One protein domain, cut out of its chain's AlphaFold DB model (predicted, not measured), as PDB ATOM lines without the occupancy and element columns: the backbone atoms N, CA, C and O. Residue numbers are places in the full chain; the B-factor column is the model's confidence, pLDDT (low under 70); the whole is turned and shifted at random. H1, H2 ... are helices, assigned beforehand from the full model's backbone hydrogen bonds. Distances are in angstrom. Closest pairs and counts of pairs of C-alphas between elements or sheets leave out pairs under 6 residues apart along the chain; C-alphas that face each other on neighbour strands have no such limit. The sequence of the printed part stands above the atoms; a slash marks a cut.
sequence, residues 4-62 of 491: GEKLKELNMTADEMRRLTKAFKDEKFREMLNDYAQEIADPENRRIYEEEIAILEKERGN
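AT A GLANCE: This is residues 4 to 62 of the 491 residues of the protein "Protein kintoun" of Hippocampus comes (UniProt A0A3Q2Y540). Look first at the longest helix, H3: it is one leg of an open arch, with H2 as the crossbar and H1 as the other leg. The three helices follow one another end to end and turn two corners, the space between the legs H1 and H3 is empty, and residues 4 to 13 loop round before H1. The printed part has 59 residues, with three named helices in the order H1, H2, H3 and no named strand, and its class is all helix. The whole is extended, with a radius of gyration of the C-alphas of 16.8 A and spans of 43 by 24 by 16 A.

HOW THE PARTS SIT: Start from H3, residues 43 to 59. It is close to but not clearly touching H2, residues 27 to 41; look at their closest C-alphas, those of Ile 40 and Arg 46, 6.3 A apart. Their lines are only just about perpendicular, at 71 degrees. Beyond H2 you reach H1, residues 14 to 23, close to H2 but not clearly touching it, with the closest C-alphas, those of Ala 23 and Phe 29, 6.3 A apart. Their lines are about perpendicular, at 86 degrees. H1 and H3 are apart. In H1, H2 and H3 every O i to N i+4 pair is within hydrogen-bond range.

IN THESE COORDINATES: Find C-alpha 43 at (129.893, 153.584, 199.175); from there H3 runs 24.4 A to C-alpha 59 at (146.684, 146.015, 215.138). H2 runs 20.7 A from C-alpha 27 to C-alpha 41. H1 begins at C-alpha 14, at (112.202, 164.518, 228.065), and runs 14.3 A to C-alpha 23.

THE WHOLE: The two C-alphas farthest apart, those of Lys 25 and Gly 61, are 45.1 A apart. The printed part has no cut, and the links H1 to H2 and H2 to H3 are tight. Look at the B-factor column: the mean pLDDT of the printed part is 83.1, and residues 4 to 11 are under 70.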
ATOM      1  N   GLY A   4     108.546 165.483 217.355       54.22
ATOM      2  CA  GLY A   4     108.438 165.122 218.769       54.22
ATOM      3  C   GLY A   4     107.584 163.889 219.082       54.22
ATOM      4  O   GLY A   4     107.656 163.403 220.207       54.22
ATOM      5  N   GLU A   5     106.801 163.350 218.140       58.34
ATOM      6  CA  GLU A   5     106.116 162.065 218.344       58.34
ATOM      7  C   GLU A   5     107.032 160.877 218.049       58.34
ATOM      8  O   GLU A   5     107.171 160.000 218.897       58.34
ATOM      9  N   LYS A   6     107.735 160.886 216.908       58.69
ATOM     10  CA  LYS A   6     108.700 159.828 216.552       58.69
ATOM     11  C   LYS A   6     109.879 159.762 217.524       58.69
ATOM     12  O   LYS A   6     110.367 158.681 217.832       58.69
ATOM     13  N   LEU A   7     110.298 160.903 218.077       58.56
ATOM     14  CA  LEU A   7     111.337 160.945 219.112       58.56
ATOM     15  C   LEU A   7     110.944 160.223 220.422       58.56
ATOM     16  O   LEU A   7     111.827 159.994 221.236       58.56
ATOM     17  N   LYS A   8     109.673 159.832 220.631       57.78
ATOM     18  CA  LYS A   8     109.239 159.014 221.787       57.78
ATOM     19  C   LYS A   8     109.475 157.510 221.594       57.78
ATOM     20  O   LYS A   8     109.368 156.758 222.556       57.78
ATOM     21  N   GLU A   9     109.737 157.058 220.364       59.72
ATOM     22  CA  GLU A   9     109.999 155.640 220.052       59.72
ATOM     23  C   GLU A   9     111.448 155.243 220.387       59.72
ATOM     24  O   GLU A   9     111.743 154.079 220.657       59.72
ATOM     25  N   LEU A  10     112.345 156.232 220.429       62.47
ATOM     26  CA  LEU A  10     113.677 156.125 221.014       62.47
ATOM     27  C   LEU A  10     113.561 156.386 222.524       62.47
ATOM     28  O   LEU A  10     112.930 157.359 222.929       62.47
ATOM     29  N   ASN A  11     114.175 155.542 223.361       64.62
ATOM     30  CA  ASN A  11     114.069 155.608 224.831       64.62
ATOM     31  C   ASN A  11     114.894 156.767 225.438       64.62
ATOM     32  O   ASN A  11     115.827 156.535 226.203       64.62
ATOM     33  N   MET A  12     114.574 158.006 225.066       73.38
ATOM     34  CA  MET A  12     115.261 159.228 225.495       73.38
ATOM     35  C   MET A  12     114.491 159.940 226.609       73.38
ATOM     36  O   MET A  12     113.263 159.868 226.694       73.38
ATOM     37  N   THR A  13     115.207 160.680 227.450       85.31
ATOM     38  CA  THR A  13     114.594 161.552 228.457       85.31
ATOM     39  C   THR A  13     113.887 162.748 227.811       85.31
ATOM     40  O   THR A  13     114.193 163.169 226.691       85.31
ATOM     41  N   ALA A  14     112.947 163.354 228.544       84.00
ATOM     42  CA  ALA A  14     112.202 164.518 228.065       84.00
ATOM     43  C   ALA A  14     113.113 165.712 227.709       84.00
ATOM     44  O   ALA A  14     112.794 166.477 226.797       84.00
ATOM     45  N   ASP A  15     114.255 165.863 228.384       85.69
ATOM     46  CA  ASP A  15     115.194 166.960 228.137       85.69
ATOM     47  C   ASP A  15     116.151 166.680 226.970       85.69
ATOM     48  O   ASP A  15     116.464 167.600 226.212       85.69
ATOM     49  N   GLU A  16     116.515 165.420 226.714       83.94
ATOM     50  CA  GLU A  16     117.171 165.014 225.460       83.94
ATOM     51  C   GLU A  16     116.242 165.230 224.259       83.94
ATOM     52  O   GLU A  16     116.645 165.854 223.274       83.94
ATOM     53  N   MET A  17     114.968 164.826 224.366       80.94
ATOM     54  CA  MET A  17     113.948 165.113 223.350       80.94
ATOM     55  C   MET A  17     113.821 166.619 223.079       80.94
ATOM     56  O   MET A  17     113.776 167.032 221.917       80.94
ATOM     57  N   ARG A  18     113.782 167.458 224.126       84.69
ATOM     58  CA  ARG A  18     113.751 168.928 224.003       84.69
ATOM     59  C   ARG A  18     115.014 169.469 223.332       84.69
ATOM     60  O   ARG A  18     114.905 170.315 222.445       84.69
ATOM     61  N   ARG A  19     116.199 168.978 223.715       88.19
ATOM     62  CA  ARG A  19     117.494 169.401 223.154       88.19
ATOM     63  C   ARG A  19     117.606 169.050 221.670       88.19
ATOM     64  O   ARG A  19     117.945 169.929 220.882       88.19
ATOM     65  N   LEU A  20     117.235 167.830 221.279       85.38
ATOM     66  CA  LEU A  20     117.153 167.414 219.875       85.38
ATOM     67  C   LEU A  20     116.112 168.236 219.105       85.38
ATOM     68  O   LEU A  20     116.420 168.774 218.049       85.38
ATOM     69  N   THR A  21     114.911 168.425 219.657       86.25
ATOM     70  CA  THR A  21     113.854 169.242 219.026       86.25
ATOM     71  C   THR A  21     114.265 170.713 218.865       86.25
ATOM     72  O   THR A  21     113.777 171.384 217.956       86.25
ATOM     73  N   LYS A  22     115.170 171.231 219.709       89.75
ATOM     74  CA  LYS A  22     115.795 172.549 219.522       89.75
ATOM     75  C   LYS A  22     116.868 172.517 218.428       89.75
ATOM     76  O   LYS A  22     116.863 173.405 217.585       89.75
ATOM     77  N   ALA A  23     117.739 171.506 218.408       88.25
ATOM     78  CA  ALA A  23     118.776 171.350 217.384       88.25
ATOM     79  C   ALA A  23     118.178 171.213 215.971       88.25
ATOM     80  O   ALA A  23     118.591 171.921 215.064       88.25
ATOM     81  N   PHE A  24     117.114 170.423 215.796       86.88
ATOM     82  CA  PHE A  24     116.390 170.286 214.521       86.88
ATOM     83  C   PHE A  24     115.680 171.567 214.027       86.88
ATOM     84  O   PHE A  24     115.111 171.550 212.936       86.88
ATOM     85  N   LYS A  25     115.694 172.669 214.792       89.88
ATOM     86  CA  LYS A  25     115.244 173.998 214.335       89.88
ATOM     87  C   LYS A  25     116.386 174.889 213.840       89.88
ATOM     88  O   LYS A  25     116.101 175.910 213.226       89.88
ATOM     89  N   ASP A  26     117.638 174.528 214.108       93.38
ATOM     90  CA  ASP A  26     118.813 175.207 213.566       93.38
ATOM     91  C   ASP A  26     119.095 174.664 212.157       93.38
ATOM     92  O   ASP A  26     119.175 173.451 211.939       93.38
ATOM     93  N   GLU A  27     119.203 175.562 211.183       91.25
ATOM     94  CA  GLU A  27     119.437 175.197 209.786       91.25
ATOM     95  C   GLU A  27     120.851 174.644 209.591       91.25
ATOM     96  O   GLU A  27     120.999 173.621 208.930       91.25
ATOM     97  N   LYS A  28     121.853 175.180 210.302       92.31
ATOM     98  CA  LYS A  28     123.235 174.675 210.247       92.31
ATOM     99  C   LYS A  28     123.351 173.262 210.802       92.31
ATOM    100  O   LYS A  28     124.114 172.450 210.292       92.31
ATOM    101  N   PHE A  29     122.589 172.948 211.852       92.62
ATOM    102  CA  PHE A  29     122.532 171.583 212.380       92.62
ATOM    103  C   PHE A  29     121.886 170.622 211.376       92.62
ATOM    104  O   PHE A  29     122.345 169.491 211.237       92.62
ATOM    105  N   ARG A  30     120.845 171.063 210.659       89.00
ATOM    106  CA  ARG A  30     120.202 170.265 209.604       89.00
ATOM    107  C   ARG A  30     121.114 170.052 208.396       89.00
ATOM    108  O   ARG A  30     121.085 168.956 207.852       89.00
ATOM    109  N   GLU A  31     121.899 171.056 208.009       93.75
ATOM    110  CA  GLU A  31     122.926 170.964 206.963       93.75
ATOM    111  C   GLU A  31     124.008 169.955 207.369       93.75
ATOM    112  O   GLU A  31     124.074 168.885 206.775       93.75
ATOM    113  N   MET A  32     124.724 170.186 208.478       91.75
ATOM    114  CA  MET A  32     125.773 169.267 208.957       91.75
ATOM    115  C   MET A  32     125.279 167.823 209.160       91.75
ATOM    116  O   MET A  32     126.006 166.876 208.880       91.75
ATOM    117  N   LEU A  33     124.042 167.630 209.639       90.44
ATOM    118  CA  LEU A  33     123.450 166.296 209.808       90.44
ATOM    119  C   LEU A  33     123.103 165.629 208.465       90.44
ATOM    120  O   LEU A  33     123.169 164.407 208.359       90.44
ATOM    121  N   ASN A  34     122.714 166.413 207.460       89.38
ATOM    122  CA  ASN A  34     122.438 165.946 206.104       89.38
ATOM    123  C   ASN A  34     123.731 165.630 205.336       89.38
ATOM    124  O   ASN A  34     123.765 164.667 204.572       89.38
ATOM    125  N   ASP A  35     124.789 166.400 205.565       91.56
ATOM    126  CA  ASP A  35     126.106 166.181 204.968       91.56
ATOM    127  C   ASP A  35     126.737 164.911 205.562       91.56
ATOM    128  O   ASP A  35     127.047 163.983 204.823       91.56
ATOM    129  N   TYR A  36     126.743 164.770 206.892       88.00
ATOM    130  CA  TYR A  36     127.124 163.535 207.596       88.00
ATOM    131  C   TYR A  36     126.300 162.303 207.161       88.00
ATOM    132  O   TYR A  36     126.817 161.189 207.051       88.00
ATOM    133  N   ALA A  37     125.001 162.480 206.887       85.94
ATOM    134  CA  ALA A  37     124.152 161.400 206.383       85.94
ATOM    135  C   ALA A  37     124.485 160.999 204.933       85.94
ATOM    136  O   ALA A  37     124.304 159.830 204.586       85.94
ATOM    137  N   GLN A  38     124.979 161.926 204.105       87.69
ATOM    138  CA  GLN A  38     125.523 161.623 202.777       87.69
ATOM    139  C   GLN A  38     126.889 160.938 202.897       87.69
ATOM    140  O   GLN A  38     127.058 159.853 202.347       87.69
ATOM    141  N   GLU A  39     127.797 161.471 203.722       88.25
ATOM    142  CA  GLU A  39     129.126 160.893 203.967       88.25
ATOM    143  C   GLU A  39     129.070 159.421 204.414       88.25
ATOM    144  O   GLU A  39     129.940 158.638 204.036       88.25
ATOM    145  N   ILE A  40     128.045 159.027 205.181       84.88
ATOM    146  CA  ILE A  40     127.809 157.633 205.607       84.88
ATOM    147  C   ILE A  40     127.049 156.797 204.561       84.88
ATOM    148  O   ILE A  40     127.187 155.569 204.534       84.88
ATOM    149  N   ALA A  41     126.232 157.423 203.712       81.62
ATOM    150  CA  ALA A  41     125.539 156.736 202.623       81.62
ATOM    151  C   ALA A  41     126.475 156.404 201.446       81.62
ATOM    152  O   ALA A  41     126.231 155.422 200.737       81.62
ATOM    153  N   ASP A  42     127.536 157.191 201.255       88.62
ATOM    154  CA  ASP A  42     128.473 157.044 200.146       88.62
ATOM    155  C   ASP A  42     129.281 155.730 200.221       88.62
ATOM    156  O   ASP A  42     129.939 155.441 201.229       88.62
ATOM    157  N   PRO A  43     129.289 154.915 199.147       86.94
ATOM    158  CA  PRO A  43     129.893 153.584 199.175       86.94
ATOM    159  C   PRO A  43     131.425 153.607 199.272       86.94
ATOM    160  O   PRO A  43     132.002 152.671 199.821       86.94
ATOM    161  N   GLU A  44     132.087 154.662 198.784       89.31
ATOM    162  CA  GLU A  44     133.545 154.807 198.898       89.31
ATOM    163  C   GLU A  44     133.971 155.222 200.309       89.31
ATOM    164  O   GLU A  44     134.868 154.598 200.870       89.31
ATOM    165  N   ASN A  45     133.284 156.184 200.936       87.06
ATOM    166  CA  ASN A  45     133.525 156.535 202.341       87.06
ATOM    167  C   ASN A  45     133.290 155.323 203.246       87.06
ATOM    168  O   ASN A  45     134.133 154.986 204.074       87.06
ATOM    169  N   ARG A  46     132.188 154.595 203.021       84.44
ATOM    170  CA  ARG A  46     131.920 153.315 203.680       84.44
ATOM    171  C   ARG A  46     133.085 152.329 203.525       84.44
ATOM    172  O   ARG A  46     133.480 151.721 204.516       84.44
ATOM    173  N   ARG A  47     133.628 152.162 202.313       87.75
ATOM    174  CA  ARG A  47     134.779 151.281 202.058       87.75
ATOM    175  C   ARG A  47     136.021 151.747 202.826       87.75
ATOM    176  O   ARG A  47     136.690 150.912 203.423       87.75
ATOM    177  N   ILE A  48     136.285 153.053 202.870       88.31
ATOM    178  CA  ILE A  48     137.397 153.648 203.628       88.31
ATOM    179  C   ILE A  48     137.242 153.381 205.134       88.31
ATOM    180  O   ILE A  48     138.189 152.911 205.757       88.31
ATOM    181  N   TYR A  49     136.052 153.579 205.715       85.94
ATOM    182  CA  TYR A  49     135.792 153.252 207.127       85.94
ATOM    183  C   TYR A  49     135.923 151.747 207.420       85.94
ATOM    184  O   TYR A  49     136.443 151.354 208.463       85.94
ATOM    185  N   GLU A  50     135.465 150.878 206.514       88.69
ATOM    186  CA  GLU A  50     135.612 149.423 206.659       88.69
ATOM    187  C   GLU A  50     137.091 148.984 206.532       88.69
ATOM    188  O   GLU A  50     137.522 148.074 207.243       88.69
ATOM    189  N   GLU A  51     137.902 149.671 205.719       87.38
ATOM    190  CA  GLU A  51     139.360 149.487 205.631       87.38
ATOM    191  C   GLU A  51     140.099 150.012 206.879       87.38
ATOM    192  O   GLU A  51     140.971 149.317 207.404       87.38
ATOM    193  N   GLU A  52     139.714 151.170 207.423       88.56
ATOM    194  CA  GLU A  52     140.255 151.722 208.677       88.56
ATOM    195  C   GLU A  52     139.988 150.787 209.870       88.56
ATOM    196  O   GLU A  52     140.907 150.436 210.613       88.56
ATOM    197  N   ILE A  53     138.752 150.294 210.019       86.00
ATOM    198  CA  ILE A  53     138.401 149.328 211.073       86.00
ATOM    199  C   ILE A  53     139.182 148.016 210.899       86.00
ATOM    200  O   ILE A  53     139.610 147.419 211.893       86.00
ATOM    201  N   ALA A  54     139.404 147.563 209.659       86.06
ATOM    202  CA  ALA A  54     140.214 146.378 209.389       86.06
ATOM    203  C   ALA A  54     141.697 146.579 209.759       86.06
ATOM    204  O   ALA A  54     142.327 145.635 210.235       86.06
ATOM    205  N   ILE A  55     142.248 147.789 209.611       86.12
ATOM    206  CA  ILE A  55     143.599 148.136 210.089       86.12
ATOM    207  C   ILE A  55     143.640 148.127 211.624       86.12
ATOM    208  O   ILE A  55     144.453 147.405 212.201       86.12
ATOM    209  N   LEU A  56     142.724 148.835 212.291       85.31
ATOM    210  CA  LEU A  56     142.686 148.950 213.757       85.31
ATOM    211  C   LEU A  56     142.499 147.599 214.468       85.31
ATOM    212  O   LEU A  56     143.054 147.367 215.541       85.31
ATOM    213  N   GLU A  57     141.726 146.676 213.895       83.44
ATOM    214  CA  GLU A  57     141.578 145.327 214.458       83.44
ATOM    215  C   GLU A  57     142.717 144.379 214.053       83.44
ATOM    216  O   GLU A  57     143.075 143.506 214.847       83.44
ATOM    217  N   LYS A  58     143.395 144.610 212.921       85.56
ATOM    218  CA  LYS A  58     144.662 143.937 212.590       85.56
ATOM    219  C   LYS A  58     145.777 144.322 213.567       85.56
ATOM    220  O   LYS A  58     146.548 143.453 213.966       85.56
ATOM    221  N   GLU A  59     145.810 145.569 214.038       83.62
ATOM    222  CA  GLU A  59     146.684 146.015 215.138       83.62
ATOM    223  C   GLU A  59     146.308 145.394 216.498       83.62
ATOM    224  O   GLU A  59     147.164 145.225 217.370       83.62
ATOM    225  N   ARG A  60     145.057 144.944 216.663       79.38
ATOM    226  CA  ARG A  60     144.608 144.109 217.796       79.38
ATOM    227  C   ARG A  60     144.866 142.608 217.589       79.38
ATOM    228  O   ARG A  60     144.570 141.821 218.484       79.38
ATOM    229  N   GLY A  61     145.421 142.202 216.445       81.19
ATOM    230  CA  GLY A  61     145.724 140.806 216.119       81.19
ATOM    231  C   GLY A  61     144.612 140.031 215.410       81.19
ATOM    232  O   GLY A  61     144.729 138.816 215.267       81.19
ATOM    233  N   ASN A  62     143.548 140.699 214.960       82.56
ATOM    234  CA  ASN A  62     142.422 140.090 214.256       82.56
ATOM    235  C   ASN A  62     142.437 140.490 212.777       82.56
ATOM    236  O   ASN A  62     142.333 141.666 212.446       82.56
TER     237      ASN A  62